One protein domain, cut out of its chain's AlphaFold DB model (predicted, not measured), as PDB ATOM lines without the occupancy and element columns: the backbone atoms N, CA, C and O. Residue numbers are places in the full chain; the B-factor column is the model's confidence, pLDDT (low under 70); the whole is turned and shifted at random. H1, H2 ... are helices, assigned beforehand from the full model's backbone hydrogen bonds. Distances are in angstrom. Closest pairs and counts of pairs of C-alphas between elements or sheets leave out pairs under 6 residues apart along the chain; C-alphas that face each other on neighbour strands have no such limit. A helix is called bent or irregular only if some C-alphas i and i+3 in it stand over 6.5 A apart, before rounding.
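This is residues 96 to 152 of the 186 residues of the protein "Mu-transpos_C domain-containing protein" of Acidobacteria bacterium (UniProt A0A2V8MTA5). What shape do these atoms make? A loose rod is built on two longer helices, H3 and H1, that run opposite ways and overlap only in part, with residues 144 to 152 sticking out at one end and residues 107 to 115 at the other. The short helix H2 crosses H1 on one side, and H3 is kinked near residue 138. What is it made of? The printed part has 57 residues with three named helices, in the order H1, H2, H3, and no named strand; the class is all helix. How large is it? It is loose, with a radius of gyration of the C-alphas of 13.6 A and spans of 48 by 19 by 15 A.

How does the longest helix stand to the first one? H3, residues 131 to 150, touches H1, residues 96 to 109, with residues 132 to 140 of H3 alone; the closest C-alphas are those of Glu 97 and Leu 136, 6.5 A apart. Their lines stand at a shallow tilt of 12 degrees, opposite ways, the line of H3 being a rough one. Where is the remaining helix? H2, residues 120 to 128, touches H1, the closest C-alphas being those of Ala 101 and Leu 123, 6.7 A apart, and their lines are about perpendicular at 81 degrees. H2 and H3 are close but not clearly touching, with the C-alphas of Phe 126 and Ala 132 closest at 6.2 A. How do the helix backbones run? Every O i to N i+4 pair is within hydrogen-bond range in H2; in H1 9 of 10 are, and in H3 11 of 16.

Where is H3? It is 28.4 A long from C-alpha 131 to C-alpha 150, which is at (4.202, 19.705, 67.671). Is H3 even along its length? It is irregular, with C-alphas 135 and 138 7.9 A apart, and it has a kink of 56 degrees near residue 138. Where are H1 and H2? H1 begins with C-alpha 96 at (9.291, 7.710, 77.001) and is 20.3 A long. H2 begins with C-alpha 120 at (8.400, 8.938, 91.779).

How far does the printed part reach? The two C-alphas farthest apart are those of Ser 113 and Gly 152, 48.7 A. Without the stretches that stand free, residues 107 to 115 and 144 to 152, the body spans 29 by 18 by 13 A. Are there cuts or long links? The printed part has no cut; the link from H1 to H2 is short, with 10 residues, and the link from H2 to H3 is tight, with 2. Where is the confidence low? The mean pLDDT of the printed part is 86.0, and residues 111 to 114 and residue 152 are under 70.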
ATOM      1  N   ARG A  96       8.224   8.576  77.493       94.75
ATOM      2  CA  ARG A  96       9.291   7.710  77.001       94.75
ATOM      3  C   ARG A  96      10.583   7.876  77.797       94.75
ATOM      4  O   ARG A  96      11.221   6.866  78.091       94.75
ATOM      5  N   GLU A  97      10.943   9.094  78.201       94.19
ATOM      6  CA  GLU A  97      12.033   9.314  79.162       94.19
ATOM      7  C   GLU A  97      11.744   8.627  80.505       94.19
ATOM      8  O   GLU A  97      12.621   7.934  81.028       94.19
ATOM      9  N   ILE A  98      10.519   8.742  81.037       94.75
ATOM     10  CA  ILE A  98      10.125   8.070  82.289       94.75
ATOM     11  C   ILE A  98      10.272   6.547  82.166       94.75
ATOM     12  O   ILE A  98      10.800   5.895  83.073       94.75
ATOM     13  N   MET A  99       9.855   5.959  81.045       93.62
ATOM     14  CA  MET A  99       9.961   4.517  80.794       93.62
ATOM     15  C   MET A  99      11.419   4.040  80.700       93.62
ATOM     16  O   MET A  99      11.771   3.010  81.291       93.62
ATOM     17  N   LEU A 100      12.287   4.793  80.020       94.00
ATOM     18  CA  LEU A 100      13.719   4.487  79.947       94.00
ATOM     19  C   LEU A 100      14.387   4.597  81.323       94.00
ATOM     20  O   LEU A 100      15.095   3.675  81.728       94.00
ATOM     21  N   ALA A 101      14.090   5.655  82.079       93.00
ATOM     22  CA  ALA A 101      14.568   5.834  83.450       93.00
ATOM     23  C   ALA A 101      14.140   4.676  84.365       93.00
ATOM     24  O   ALA A 101      14.950   4.107  85.096       93.00
ATOM     25  N   THR A 102      12.873   4.274  84.277       92.31
ATOM     26  CA  THR A 102      12.315   3.127  85.008       92.31
ATOM     27  C   THR A 102      13.069   1.835  84.669       92.31
ATOM     28  O   THR A 102      13.456   1.075  85.560       92.31
ATOM     29  N   THR A 103      13.319   1.598  83.380       92.12
ATOM     30  CA  THR A 103      14.028   0.408  82.883       92.12
ATOM     31  C   THR A 103      15.475   0.367  83.367       92.12
ATOM     32  O   THR A 103      15.948  -0.682  83.815       92.12
ATOM     33  N   GLU A 104      16.166   1.505  83.332       91.38
ATOM     34  CA  GLU A 104      17.546   1.633  83.796       91.38
ATOM     35  C   GLU A 104      17.652   1.432  85.314       91.38
ATOM     36  O   GLU A 104      18.477   0.642  85.782       91.38
ATOM     37  N   LEU A 105      16.749   2.034  86.094       90.81
ATOM     38  CA  LEU A 105      16.658   1.811  87.540       90.81
ATOM     39  C   LEU A 105      16.436   0.334  87.885       90.81
ATOM     40  O   LEU A 105      17.058  -0.185  88.816       90.81
ATOM     41  N   HIS A 106      15.589  -0.364  87.125       88.50
ATOM     42  CA  HIS A 106      15.424  -1.807  87.271       88.50
ATOM     43  C   HIS A 106      16.702  -2.572  86.926       88.50
ATOM     44  O   HIS A 106      17.092  -3.457  87.687       88.50
ATOM     45  N   ARG A 107      17.374  -2.244  85.812       88.00
ATOM     46  CA  ARG A 107      18.617  -2.903  85.371       88.00
ATOM     47  C   ARG A 107      19.707  -2.829  86.438       88.00
ATOM     48  O   ARG A 107      20.272  -3.865  86.780       88.00
ATOM     49  N   ARG A 108      19.931  -1.647  87.019       84.38
ATOM     50  CA  ARG A 108      20.932  -1.411  88.078       84.38
ATOM     51  C   ARG A 108      20.731  -2.295  89.307       84.38
ATOM     52  O   ARG A 108      21.687  -2.629  89.998       84.38
ATOM     53  N   ARG A 109      19.483  -2.680  89.589       79.94
ATOM     54  CA  ARG A 109      19.110  -3.404  90.809       79.94
ATOM     55  C   ARG A 109      18.856  -4.893  90.600       79.94
ATOM     56  O   ARG A 109      18.626  -5.579  91.588       79.94
ATOM     57  N   ARG A 110      18.956  -5.418  89.367       74.56
ATOM     58  CA  ARG A 110      18.796  -6.865  89.098       74.56
ATOM     59  C   ARG A 110      19.769  -7.736  89.898       74.56
ATOM     60  O   ARG A 110      19.443  -8.876  90.192       74.56
ATOM     61  N   ASN A 111      20.920  -7.186  90.289       68.38
ATOM     62  CA  ASN A 111      21.958  -7.908  91.027       68.38
ATOM     63  C   ASN A 111      21.808  -7.809  92.558       68.38
ATOM     64  O   ASN A 111      22.653  -8.326  93.283       68.38
ATOM     65  N   HIS A 112      20.773  -7.132  93.068       69.06
ATOM     66  CA  HIS A 112      20.568  -6.936  94.502       69.06
ATOM     67  C   HIS A 112      19.320  -7.696  94.972       69.06
ATOM     68  O   HIS A 112      18.236  -7.503  94.430       69.06
ATOM     69  N   SER A 113      19.453  -8.558  95.985       62.22
ATOM     70  CA  SER A 113      18.409  -9.518  96.397       62.22
ATOM     71  C   SER A 113      17.223  -8.910  97.165       62.22
ATOM     72  O   SER A 113      16.377  -9.648  97.665       62.22
ATOM     73  N   SER A 114      17.147  -7.584  97.300       69.44
ATOM     74  CA  SER A 114      16.065  -6.911  98.025       69.44
ATOM     75  C   SER A 114      14.912  -6.526  97.097       69.44
ATOM     76  O   SER A 114      15.151  -5.990  96.011       69.44
ATOM     77  N   THR A 115      13.671  -6.658  97.567       70.62
ATOM     78  CA  THR A 115      12.469  -6.145  96.896       70.62
ATOM     79  C   THR A 115      12.622  -4.659  96.542       70.62
ATOM     80  O   THR A 115      12.699  -3.794  97.415       70.62
ATOM     81  N   PHE A 116      12.688  -4.345  95.244       76.94
ATOM     82  CA  PHE A 116      12.899  -2.985  94.744       76.94
ATOM     83  C   PHE A 116      11.604  -2.394  94.183       76.94
ATOM     84  O   PHE A 116      11.103  -2.828  93.148       76.94
ATOM     85  N   HIS A 117      11.090  -1.358  94.846       83.12
ATOM     86  CA  HIS A 117       9.963  -0.568  94.353       83.12
ATOM     87  C   HIS A 117      10.447   0.716  93.670       83.12
ATOM     88  O   HIS A 117      11.268   1.454  94.225       83.12
ATOM     89  N   ILE A 118       9.917   0.996  92.478       87.56
ATOM     90  CA  ILE A 118      10.104   2.281  91.798       87.56
ATOM     91  C   ILE A 118       9.053   3.260  92.310       87.56
ATOM     92  O   ILE A 118       7.847   3.012  92.217       87.56
ATOM     93  N   THR A 119       9.539   4.361  92.874       91.62
ATOM     94  CA  THR A 119       8.752   5.493  93.366       91.62
ATOM     95  C   THR A 119       9.062   6.722  92.524       91.62
ATOM     96  O   THR A 119      10.134   6.799  91.916       91.62
ATOM     97  N   ALA A 120       8.159   7.701  92.508       89.94
ATOM     98  CA  ALA A 120       8.400   8.938  91.779       89.94
ATOM     99  C   ALA A 120       9.588   9.729  92.346       89.94
ATOM    100  O   ALA A 120      10.363  10.263  91.563       89.94
ATOM    101  N   GLN A 121       9.847   9.664  93.655       92.62
ATOM    102  CA  GLN A 121      11.091  10.180  94.244       92.62
ATOM    103  C   GLN A 121      12.357   9.593  93.603       92.62
ATOM    104  O   GLN A 121      13.300  10.319  93.301       92.62
ATOM    105  N   ARG A 122      12.397   8.272  93.376       91.62
ATOM    106  CA  ARG A 122      13.555   7.617  92.742       91.62
ATOM    107  C   ARG A 122      13.682   7.993  91.271       91.62
ATOM    108  O   ARG A 122      14.801   8.135  90.791       91.62
ATOM    109  N   LEU A 123      12.556   8.151  90.578       92.75
ATOM    110  CA  LEU A 123      12.540   8.627  89.195       92.75
ATOM    111  C   LEU A 123      13.057  10.061  89.103       92.75
ATOM    112  O   LEU A 123      13.956  10.311  88.309       92.75
ATOM    113  N   ALA A 124      12.556  10.968  89.942       93.06
ATOM    114  CA  ALA A 124      12.996  12.358  90.007       93.06
ATOM    115  C   ALA A 124      14.505  12.454  90.274       93.06
ATOM    116  O   ALA A 124      15.231  13.036  89.474       93.06
ATOM    117  N   ALA A 125      14.990  11.771  91.318       93.31
ATOM    118  CA  ALA A 125      16.410  11.758  91.659       93.31
ATOM    119  C   ALA A 125      17.289  11.190  90.531       93.31
ATOM    120  O   ALA A 125      18.390  11.677  90.296       93.31
ATOM    121  N   PHE A 126      16.815  10.162  89.817       91.94
ATOM    122  CA  PHE A 126      17.532   9.639  88.658       91.94
ATOM    123  C   PHE A 126      17.554  10.655  87.513       91.94
ATOM    124  O   PHE A 126      18.620  10.926  86.979       91.94
ATOM    125  N   LEU A 127      16.414  11.248  87.160       90.69
ATOM    126  CA  LEU A 127      16.294  12.196  86.045       90.69
ATOM    127  C   LEU A 127      17.134  13.468  86.229       90.69
ATOM    128  O   LEU A 127      17.538  14.069  85.230       90.69
ATOM    129  N   GLU A 128      17.385  13.858  87.477       91.94
ATOM    130  CA  GLU A 128      18.269  14.967  87.861       91.94
ATOM    131  C   GLU A 128      19.748  14.564  87.956       91.94
ATOM    132  O   GLU A 128      20.622  15.427  87.981       91.94
ATOM    133  N   SER A 129      20.054  13.265  88.002       89.56
ATOM    134  CA  SER A 129      21.434  12.786  88.085       89.56
ATOM    135  C   SER A 129      22.176  12.933  86.754       89.56
ATOM    136  O   SER A 129      21.605  12.742  85.681       89.56
ATOM    137  N   VAL A 130      23.484  13.190  86.831       77.12
ATOM    138  CA  VAL A 130      24.371  13.268  85.653       77.12
ATOM    139  C   VAL A 130      24.385  11.946  84.881       77.12
ATOM    140  O   VAL A 130      24.354  11.929  83.658       77.12
ATOM    141  N   GLU A 131      24.333  10.817  85.587       75.31
ATOM    142  CA  GLU A 131      24.320   9.488  84.967       75.31
ATOM    143  C   GLU A 131      23.089   9.231  84.081       75.31
ATOM    144  O   GLU A 131      23.128   8.375  83.196       75.31
ATOM    145  N   ALA A 132      21.976   9.934  84.312       79.44
ATOM    146  CA  ALA A 132      20.807   9.810  83.450       79.44
ATOM    147  C   ALA A 132      21.014  10.462  82.082       79.44
ATOM    148  O   ALA A 132      20.281  10.130  81.151       79.44
ATOM    149  N   GLU A 133      21.993  11.360  81.936       81.81
ATOM    150  CA  GLU A 133      22.291  11.996  80.659       81.81
ATOM    151  C   GLU A 133      22.662  10.950  79.610       81.81
ATOM    152  O   GLU A 133      21.983  10.869  78.593       81.81
ATOM    153  N   GLU A 134      23.614  10.060  79.892       83.75
ATOM    154  CA  GLU A 134      24.008   8.993  78.960       83.75
ATOM    155  C   GLU A 134      22.838   8.066  78.599       83.75
ATOM    156  O   GLU A 134      22.621   7.738  77.431       83.75
ATOM    157  N   ALA A 135      22.044   7.671  79.599       85.56
ATOM    158  CA  ALA A 135      20.936   6.739  79.412       85.56
ATOM    159  C   ALA A 135      19.757   7.340  78.618       85.56
ATOM    160  O   ALA A 135      19.003   6.596  77.986       85.56
ATOM    161  N   LEU A 136      19.574   8.666  78.655       91.88
ATOM    162  CA  LEU A 136      18.399   9.354  78.102       91.88
ATOM    163  C   LEU A 136      18.717  10.309  76.941       91.88
ATOM    164  O   LEU A 136      17.784  10.800  76.302       91.88
ATOM    165  N   LEU A 137      19.995  10.558  76.630       89.50
ATOM    166  CA  LEU A 137      20.437  11.573  75.663       89.50
ATOM    167  C   LEU A 137      19.724  11.451  74.314       89.50
ATOM    168  O   LEU A 137      19.138  12.412  73.818       89.50
ATOM    169  N   MET A 138      19.726  10.245  73.738       90.88
ATOM    170  CA  MET A 138      19.094   9.986  72.442       90.88
ATOM    171  C   MET A 138      17.591  10.275  72.456       90.88
ATOM    172  O   MET A 138      17.047  10.756  71.463       90.88
ATOM    173  N   GLN A 139      16.910   9.979  73.565       92.50
ATOM    174  CA  GLN A 139      15.477  10.225  73.676       92.50
ATOM    175  C   GLN A 139      15.186  11.727  73.760       92.50
ATOM    176  O   GLN A 139      14.322  12.213  73.034       92.50
ATOM    177  N   ARG A 140      15.971  12.475  74.541       92.56
ATOM    178  CA  ARG A 140      15.853  13.939  74.645       92.56
ATOM    179  C   ARG A 140      16.067  14.641  73.308       92.56
ATOM    180  O   ARG A 140      15.335  15.574  72.986       92.56
ATOM    181  N   LEU A 141      17.040  14.189  72.512       91.00
ATOM    182  CA  LEU A 141      17.278  14.733  71.172       91.00
ATOM    183  C   LEU A 141      16.046  14.565  70.273       91.00
ATOM    184  O   LEU A 141      15.579  15.545  69.696       91.00
ATOM    185  N   ARG A 142      15.453  13.365  70.246       91.50
ATOM    186  CA  ARG A 142      14.229  13.082  69.476       91.50
ATOM    187  C   ARG A 142      13.031  13.902  69.953       91.50
ATOM    188  O   ARG A 142      12.261  14.415  69.140       91.50
ATOM    189  N   ASP A 143      12.864  14.038  71.264       90.62
ATOM    190  CA  ASP A 143      11.756  14.802  71.843       90.62
ATOM    191  C   ASP A 143      11.880  16.301  71.533       90.62
ATOM    192  O   ASP A 143      10.863  16.956  71.274       90.62
ATOM    193  N   ARG A 144      13.116  16.820  71.465       89.38
ATOM    194  CA  ARG A 144      13.428  18.198  71.057       89.38
ATOM    195  C   ARG A 144      13.223  18.434  69.562       89.38
ATOM    196  O   ARG A 144      12.650  19.450  69.193       89.38
ATOM    197  N   GLU A 145      13.649  17.509  68.707       89.94
ATOM    198  CA  GLU A 145      13.428  17.599  67.253       89.94
ATOM    199  C   GLU A 145      11.934  17.603  66.911       89.94
ATOM    200  O   GLU A 145      11.461  18.401  66.102       89.94
ATOM    201  N   SER A 146      11.166  16.743  67.577       88.38
ATOM    202  CA  SER A 146       9.722  16.632  67.361       88.38
ATOM    203  C   SER A 146       8.913  17.783  67.969       88.38
ATOM    204  O   SER A 146       7.775  18.009  67.554       88.38
ATOM    205  N   LEU A 147       9.479  18.543  68.913       85.88
ATOM    206  CA  LEU A 147       8.818  19.689  69.544       85.88
ATOM    207  C   LEU A 147       8.456  20.772  68.524       85.88
ATOM    208  O   LEU A 147       7.344  21.292  68.571       85.88
ATOM    209  N   THR A 148       9.345  21.064  67.574       81.50
ATOM    210  CA  THR A 148       9.115  22.075  66.528       81.50
ATOM    211  C   THR A 148       7.878  21.750  65.690       81.50
ATOM    212  O   THR A 148       7.041  22.617  65.446       81.50
ATOM    213  N   ILE A 149       7.710  20.471  65.337       83.38
ATOM    214  CA  ILE A 149       6.543  19.976  64.599       83.38
ATOM    215  C   ILE A 149       5.280  20.075  65.466       83.38
ATOM    216  O   ILE A 149       4.249  20.545  64.990       83.38
ATOM    217  N   ARG A 150       5.351  19.670  66.745       79.31
ATOM    218  CA  ARG A 150       4.202  19.705  67.671       79.31
ATOM    219  C   ARG A 150       3.695  21.118  67.946       79.31
ATOM    220  O   ARG A 150       2.488  21.313  68.020       79.31
ATOM    221  N   LEU A 151       4.599  22.084  68.096       78.00
ATOM    222  CA  LEU A 151       4.243  23.485  68.343       78.00
ATOM    223  C   LEU A 151       3.836  24.235  67.067       78.00
ATOM    224  O   LEU A 151       3.492  25.411  67.146       78.00
ATOM    225  N   GLY A 152       3.883  23.589  65.897       67.44
ATOM    226  CA  GLY A 152       3.545  24.229  64.626       67.44
ATOM    227  C   GLY A 152       4.477  25.389  64.261       67.44
ATOM    228  O   GLY A 152       4.116  26.225  63.435       67.44
TER     229      GLY A 152